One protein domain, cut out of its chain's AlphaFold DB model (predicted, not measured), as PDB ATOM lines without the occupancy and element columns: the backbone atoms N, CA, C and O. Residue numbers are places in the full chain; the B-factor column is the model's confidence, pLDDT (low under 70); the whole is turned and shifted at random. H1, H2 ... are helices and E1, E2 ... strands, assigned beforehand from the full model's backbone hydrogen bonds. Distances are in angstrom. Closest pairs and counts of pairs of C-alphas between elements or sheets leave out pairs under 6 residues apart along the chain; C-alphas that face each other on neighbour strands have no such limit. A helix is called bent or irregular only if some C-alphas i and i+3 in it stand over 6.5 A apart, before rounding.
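AT A GLANCE: This is residues 188 to 242 of the 287 residues of the protein "SpoIID domain-containing protein" of Nitrospirae bacterium (UniProt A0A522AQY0). A small three-stranded sheet has one face covered by H1, and H2 folds back beside H1 as the second half of a helical hairpin, reaching past the sheet instead of over it. The sheet's other face has no named helix on it. The printed part has 55 residues, with E1, H1, H2, E2 and E3 in that order along the chain; the sheet order is E1, E3, E2, antiparallel, and the class is mixed, helices and strands. The whole is compact and rounded, with a radius of gyration of the C-alphas of 9.8 A and spans of 24 by 20 by 20 A.

IN THESE COORDINATES: In the sheet, E1 is residues 188 to 193, 17.1 A long from C-alpha 188 at (5.021, 62.606, 85.789); E3 is residues 235 to 241, 19.8 A, ending with C-alpha 241 at (4.195, 68.478, 86.807); E2 is residues 227 to 232, 15.5 A. H1 is residues 194 to 202, 11.4 A, and is irregular: C-alphas 196 and 199 are 7.5 A apart. H2 is residues 206 to 217, 16.3 A.

HOW THE PARTS SIT: The sheet is strongly twisted, only just, with C-alphas up to 4.1 A off its best plane. Inner strand E3 is antiparallel to E1, with N 190 and O 238 within hydrogen-bond range at 2.9 A, and to E2, its hairpin partner, with N 230 and O 237 at 2.9 A. H1 is on the sheet at a height of 9.1 A, only just over E3 alone, with 5 of its 9 C-alphas falling on E3 and 2 each on E1 and E2; it runs slantwise to the strands, at 48 degrees to E3 on the local plane. H1 and H2 touch, closest at the C-alphas of Pro 199 and Ala 209, 4.9 A, at a shallow tilt of 16 degrees, opposite ways. H2 is not on the sheet, and is apart from E1 and E3. E1, H1 with H2, and E2 form a split strand-helix-strand unit, two same-way strands with E3 between them, its crossover right-handed. Every O i to N i+4 pair of H2 is within hydrogen-bond range; H1 has 2 of 5, beside 3 of 6 O i to N i+3 pairs.

THE WHOLE: The C-alphas farthest apart, those of Gly 234 and Gly 242, are 26.2 A apart. The printed part has no cut and no long link; H2 to E2, with 9 residues between them, is short. Mean pLDDT of the printed part is 92.3, and no printed residue is under 70.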
ATOM      1  N   TRP A 188       5.003  63.666  86.785       95.62
ATOM      2  CA  TRP A 188       5.021  62.606  85.789       95.62
ATOM      3  C   TRP A 188       6.380  62.567  85.098       95.62
ATOM      4  O   TRP A 188       7.109  63.560  85.052       95.62
ATOM      5  N   GLU A 189       6.705  61.396  84.565       96.38
ATOM      6  CA  GLU A 189       7.909  61.153  83.784       96.38
ATOM      7  C   GLU A 189       7.522  60.485  82.466       96.38
ATOM      8  O   GLU A 189       6.633  59.631  82.431       96.38
ATOM      9  N   ALA A 190       8.201  60.868  81.390       95.50
ATOM     10  CA  ALA A 190       8.122  60.193  80.107       95.50
ATOM     11  C   ALA A 190       9.523  59.986  79.532       95.50
ATOM     12  O   ALA A 190      10.404  60.831  79.680       95.50
ATOM     13  N   GLN A 191       9.710  58.869  78.832       96.19
ATOM     14  CA  GLN A 191      10.948  58.563  78.124       96.19
ATOM     15  C   GLN A 191      10.637  58.323  76.656       96.19
ATOM     16  O   GLN A 191       9.863  57.430  76.316       96.19
ATOM     17  N   LEU A 192      11.240  59.129  75.789       96.00
ATOM     18  CA  LEU A 192      10.992  59.112  74.351       96.00
ATOM     19  C   LEU A 192      12.281  58.845  73.583       96.00
ATOM     20  O   LEU A 192      13.362  59.286  73.975       96.00
ATOM     21  N   ASP A 193      12.170  58.161  72.450       95.06
ATOM     22  CA  ASP A 193      13.280  58.070  71.508       95.06
ATOM     23  C   ASP A 193      13.558  59.450  70.890       95.06
ATOM     24  O   ASP A 193      12.653  60.272  70.717       95.06
ATOM     25  N   LEU A 194      14.810  59.712  70.497       92.19
ATOM     26  CA  LEU A 194      15.226  61.015  69.948       92.19
ATOM     27  C   LEU A 194      14.373  61.483  68.759       92.19
ATOM     28  O   LEU A 194      14.118  62.676  68.621       92.19
ATOM     29  N   LYS A 195      13.921  60.549  67.913       92.50
ATOM     30  CA  LYS A 195      13.052  60.835  66.761       92.50
ATOM     31  C   LYS A 195      11.692  61.386  67.189       92.50
ATOM     32  O   LYS A 195      11.130  62.240  66.513       92.50
ATOM     33  N   ASP A 196      11.153  60.870  68.284       93.75
ATOM     34  CA  ASP A 196       9.829  61.224  68.784       93.75
ATOM     35  C   ASP A 196       9.863  62.487  69.642       93.75
ATOM     36  O   ASP A 196       8.945  63.298  69.579       93.75
ATOM     37  N   ALA A 197      10.956  62.693  70.375       93.38
ATOM     38  CA  ALA A 197      11.183  63.889  71.173       93.38
ATOM     39  C   ALA A 197      11.724  65.080  70.374       93.38
ATOM     40  O   ALA A 197      11.873  66.158  70.945       93.38
ATOM     41  N   GLN A 198      12.040  64.911  69.084       91.94
ATOM     42  CA  GLN A 198      12.667  65.954  68.269       91.94
ATOM     43  C   GLN A 198      11.970  67.322  68.386       91.94
ATOM     44  O   GLN A 198      12.702  68.286  68.620       91.94
ATOM     45  N   PRO A 199      10.623  67.435  68.327       92.25
ATOM     46  CA  PRO A 199       9.949  68.724  68.482       92.25
ATOM     47  C   PRO A 199      10.308  69.426  69.797       92.25
ATOM     48  O   PRO A 199      10.604  70.613  69.803       92.25
ATOM     49  N   LEU A 200      10.392  68.686  70.908       91.31
ATOM     50  CA  LEU A 200      10.680  69.238  72.241       91.31
ATOM     51  C   LEU A 200      12.095  69.815  72.375       91.31
ATOM     52  O   LEU A 200      12.375  70.533  73.330       91.31
ATOM     53  N   LEU A 201      13.003  69.449  71.469       87.25
ATOM     54  CA  LEU A 201      14.414  69.834  71.522       87.25
ATOM     55  C   LEU A 201      14.744  71.013  70.605       87.25
ATOM     56  O   LEU A 201      15.784  71.641  70.789       87.25
ATOM     57  N   VAL A 202      13.922  71.255  69.580       85.75
ATOM     58  CA  VAL A 202      14.212  72.236  68.520       85.75
ATOM     59  C   VAL A 202      13.197  73.371  68.472       85.75
ATOM     60  O   VAL A 202      13.555  74.483  68.087       85.75
ATOM     61  N   GLU A 203      11.952  73.115  68.871       83.06
ATOM     62  CA  GLU A 203      10.907  74.127  68.853       83.06
ATOM     63  C   GLU A 203      11.089  75.120  69.995       83.06
ATOM     64  O   GLU A 203      11.227  74.758  71.163       83.06
ATOM     65  N   LYS A 204      11.024  76.411  69.660       84.88
ATOM     66  CA  LYS A 204      10.982  77.474  70.674       84.88
ATOM     67  C   LYS A 204       9.616  77.552  71.353       84.88
ATOM     68  O   LYS A 204       9.531  78.001  72.493       84.88
ATOM     69  N   ASN A 205       8.560  77.139  70.648       89.94
ATOM     70  CA  ASN A 205       7.205  77.100  71.175       89.94
ATOM     71  C   ASN A 205       6.948  75.745  71.845       89.94
ATOM     72  O   ASN A 205       6.648  74.747  71.188       89.94
ATOM     73  N   VAL A 206       7.065  75.730  73.173       90.81
ATOM     74  CA  VAL A 206       6.937  74.527  74.007       90.81
ATOM     75  C   VAL A 206       5.547  73.905  73.877       90.81
ATOM     76  O   VAL A 206       5.417  72.681  73.832       90.81
ATOM     77  N   GLU A 207       4.503  74.732  73.786       89.75
ATOM     78  CA  GLU A 207       3.132  74.238  73.647       89.75
ATOM     79  C   GLU A 207       2.928  73.564  72.291       89.75
ATOM     80  O   GLU A 207       2.386  72.463  72.227       89.75
ATOM     81  N   GLN A 208       3.415  74.177  71.212       89.62
ATOM     82  CA  GLN A 208       3.348  73.589  69.877       89.62
ATOM     83  C   GLN A 208       4.079  72.241  69.824       89.62
ATOM     84  O   GLN A 208       3.514  71.254  69.352       89.62
ATOM     85  N   ALA A 209       5.286  72.171  70.388       91.75
ATOM     86  CA  ALA A 209       6.063  70.939  70.472       91.75
ATOM     87  C   ALA A 209       5.304  69.832  71.224       91.75
ATOM     88  O   ALA A 209       5.216  68.691  70.762       91.75
ATOM     89  N   ARG A 210       4.695  70.179  72.366       92.50
ATOM     90  CA  ARG A 210       3.863  69.263  73.155       92.50
ATOM     91  C   ARG A 210       2.659  68.764  72.358       92.50
ATOM     92  O   ARG A 210       2.350  67.574  72.399       92.50
ATOM     93  N   LEU A 211       1.983  69.653  71.627       89.19
ATOM     94  CA  LEU A 211       0.828  69.299  70.803       89.19
ATOM     95  C   LEU A 211       1.208  68.347  69.662       89.19
ATOM     96  O   LEU A 211       0.452  67.421  69.368       89.19
ATOM     97  N   GLU A 212       2.369  68.535  69.039       91.62
ATOM     98  CA  GLU A 212       2.873  67.647  67.985       91.62
ATOM     99  C   GLU A 212       3.173  66.242  68.505       91.62
ATOM    100  O   GLU A 212       2.697  65.257  67.930       91.62
ATOM    101  N   VAL A 213       3.881  66.139  69.634       92.69
ATOM    102  CA  VAL A 213       4.141  64.848  70.288       92.69
ATOM    103  C   VAL A 213       2.830  64.187  70.717       92.69
ATOM    104  O   VAL A 213       2.614  63.008  70.437       92.69
ATOM    105  N   GLY A 214       1.911  64.948  71.318       91.06
ATOM    106  CA  GLY A 214       0.611  64.449  71.768       91.06
ATOM    107  C   GLY A 214      -0.267  63.910  70.634       91.06
ATOM    108  O   GLY A 214      -0.906  62.872  70.798       91.06
ATOM    109  N   ARG A 215      -0.252  64.544  69.453       89.94
ATOM    110  CA  ARG A 215      -0.962  64.041  68.259       89.94
ATOM    111  C   ARG A 215      -0.399  62.719  67.745       89.94
ATOM    112  O   ARG A 215      -1.147  61.927  67.182       89.94
ATOM    113  N   LYS A 216       0.908  62.502  67.906       92.31
ATOM    114  CA  LYS A 216       1.605  61.314  67.405       92.31
ATOM    115  C   LYS A 216       1.532  60.136  68.376       92.31
ATOM    116  O   LYS A 216       1.340  59.008  67.936       92.31
ATOM    117  N   LEU A 217       1.709  60.398  69.670       93.44
ATOM    118  CA  LEU A 217       1.927  59.365  70.691       93.44
ATOM    119  C   LEU A 217       0.810  59.291  71.740       93.44
ATOM    120  O   LEU A 217       0.790  58.370  72.550       93.44
ATOM    121  N   GLY A 218      -0.126  60.240  71.723       91.94
ATOM    122  CA  GLY A 218      -1.215  60.341  72.687       91.94
ATOM    123  C   GLY A 218      -0.995  61.433  73.737       91.94
ATOM    124  O   GLY A 218       0.122  61.740  74.155       91.94
ATOM    125  N   TRP A 219      -2.102  62.020  74.192       88.75
ATOM    126  CA  TRP A 219      -2.109  63.184  75.086       88.75
ATOM    127  C   TRP A 219      -1.600  62.901  76.506       88.75
ATOM    128  O   TRP A 219      -1.214  63.833  77.204       88.75
ATOM    129  N   SER A 220      -1.581  61.635  76.933       91.31
ATOM    130  CA  SER A 220      -1.091  61.228  78.257       91.31
ATOM    131  C   SER A 220       0.432  61.172  78.354       91.31
ATOM    132  O   SER A 220       0.953  61.125  79.462       91.31
ATOM    133  N   VAL A 221       1.146  61.169  77.222       93.44
ATOM    134  CA  VAL A 221       2.614  61.076  77.195       93.44
ATOM    135  C   VAL A 221       3.253  62.347  77.749       93.44
ATOM    136  O   VAL A 221       4.204  62.272  78.518       93.44
ATOM    137  N   ILE A 222       2.714  63.516  77.385       94.31
ATOM    138  CA  ILE A 222       3.153  64.817  77.906       94.31
ATOM    139  C   ILE A 222       1.909  65.604  78.342       94.31
ATOM    140  O   ILE A 222       1.359  66.399  77.563       94.31
ATOM    141  N   PRO A 223       1.432  65.365  79.580       93.69
ATOM    142  CA  PRO A 223       0.168  65.911  80.073       93.69
ATOM    143  C   PRO A 223       0.105  67.441  80.119       93.69
ATOM    144  O   PRO A 223      -0.980  68.016  80.022       93.69
ATOM    145  N   GLY A 224       1.239  68.124  80.280       93.62
ATOM    146  CA  GLY A 224       1.278  69.580  80.407       93.62
ATOM    147  C   GLY A 224       2.597  70.191  79.964       93.62
ATOM    148  O   GLY A 224       3.544  69.477  79.654       93.62
ATOM    149  N   SER A 225       2.642  71.522  79.937       93.75
ATOM    150  CA  SER A 225       3.777  72.306  79.413       93.75
ATOM    151  C   SER A 225       4.735  72.796  80.497       93.75
ATOM    152  O   SER A 225       5.617  73.611  80.236       93.75
ATOM    153  N   ASN A 226       4.557  72.315  81.726       93.94
ATOM    154  CA  ASN A 226       5.490  72.502  82.829       93.94
ATOM    155  C   ASN A 226       6.366  71.249  82.952       93.94
ATOM    156  O   ASN A 226       6.049  70.329  83.709       93.94
ATOM    157  N   PHE A 227       7.424  71.196  82.142       94.31
ATOM    158  CA  PHE A 227       8.379  70.096  82.123       94.31
ATOM    159  C   PHE A 227       9.788  70.555  81.757       94.31
ATOM    160  O   PHE A 227       9.981  71.598  81.132       94.31
ATOM    161  N   GLU A 228      10.757  69.717  82.102       92.56
ATOM    162  CA  GLU A 228      12.124  69.758  81.598       92.56
ATOM    163  C   GLU A 228      12.387  68.495  80.779       92.56
ATOM    164  O   GLU A 228      11.966  67.407  81.167       92.56
ATOM    165  N   ALA A 229      13.090  68.636  79.655       92.81
ATOM    166  CA  ALA A 229      13.489  67.525  78.798       92.81
ATOM    167  C   ALA A 229      15.017  67.480  78.687       92.81
ATOM    168  O   ALA A 229      15.654  68.501  78.420       92.81
ATOM    169  N   ARG A 230      15.613  66.302  78.888       92.19
ATOM    170  CA  ARG A 230      17.068  66.094  78.871       92.19
ATOM    171  C   ARG A 230      17.423  64.865  78.048       92.19
ATOM    172  O   ARG A 230      16.679  63.891  78.026       92.19
ATOM    173  N   ARG A 231      18.557  64.911  77.346       93.31
ATOM    174  CA  ARG A 231      19.074  63.752  76.602       93.31
ATOM    175  C   ARG A 231      19.869  62.856  77.542       93.31
ATOM    176  O   ARG A 231      20.869  63.306  78.090       93.31
ATOM    177  N   GLU A 232      19.472  61.594  77.661       92.25
ATOM    178  CA  GLU A 232      20.139  60.599  78.506       92.25
ATOM    179  C   GLU A 232      20.128  59.234  77.812       92.25
ATOM    180  O   GLU A 232      19.093  58.781  77.330       92.25
ATOM    181  N   GLY A 233      21.290  58.579  77.705       83.50
ATOM    182  CA  GLY A 233      21.383  57.199  77.203       83.50
ATOM    183  C   GLY A 233      20.784  56.954  75.807       83.50
ATOM    184  O   GLY A 233      20.245  55.880  75.557       83.50
ATOM    185  N   GLY A 234      20.824  57.942  74.903       89.25
ATOM    186  CA  GLY A 234      20.217  57.842  73.564       89.25
ATOM    187  C   GLY A 234      18.700  58.072  73.520       89.25
ATOM    188  O   GLY A 234      18.098  57.971  72.452       89.25
ATOM    189  N   ARG A 235      18.088  58.424  74.655       94.62
ATOM    190  CA  ARG A 235      16.679  58.804  74.806       94.62
ATOM    191  C   ARG A 235      16.562  60.258  75.261       94.62
ATOM    192  O   ARG A 235      17.556  60.928  75.548       94.62
ATOM    193  N   VAL A 236      15.330  60.747  75.318       96.25
ATOM    194  CA  VAL A 236      14.965  61.988  75.999       96.25
ATOM    195  C   VAL A 236      14.103  61.640  77.200       96.25
ATOM    196  O   VAL A 236      13.019  61.080  77.035       96.25
ATOM    197  N   VAL A 237      14.596  61.977  78.387       96.19
ATOM    198  CA  VAL A 237      13.868  61.859  79.650       96.19
ATOM    199  C   VAL A 237      13.204  63.199  79.930       96.19
ATOM    200  O   VAL A 237      13.832  64.255  79.827       96.19
ATOM    201  N   ILE A 238      11.912  63.152  80.226       96.44
ATOM    202  CA  ILE A 238      11.067  64.320  80.427       96.44
ATOM    203  C   ILE A 238      10.458  64.208  81.813       96.44
ATOM    204  O   ILE A 238       9.725  63.259  82.080       96.44
ATOM    205  N   HIS A 239      10.716  65.193  82.667       96.56
ATOM    206  CA  HIS A 239      10.085  65.296  83.977       96.56
ATOM    207  C   HIS A 239       9.178  66.512  83.996       96.56
ATOM    208  O   HIS A 239       9.623  67.625  83.713       96.56
ATOM    209  N   GLY A 240       7.917  66.316  84.358       95.44
ATOM    210  CA  GLY A 240       6.956  67.403  84.420       95.44
ATOM    211  C   GLY A 240       6.014  67.314  85.604       95.44
ATOM    212  O   GLY A 240       6.019  66.356  86.381       95.44
ATOM    213  N   ARG A 241       5.224  68.373  85.769       95.56
ATOM    214  CA  ARG A 241       4.195  68.478  86.807       95.56
ATOM    215  C   ARG A 241       2.941  69.129  86.259       95.56
ATOM    216  O   ARG A 241       3.005  70.015  85.411       95.56
ATOM    217  N   GLY A 242       1.800  68.738  86.815       94.75
ATOM    218  CA  GLY A 242       0.511  69.287  86.409       94.75
ATOM    219  C   GLY A 242       0.102  68.863  84.995       94.75
ATOM    220  O   GLY A 242       0.664  67.932  84.417       94.75
TER     221      GLY A 242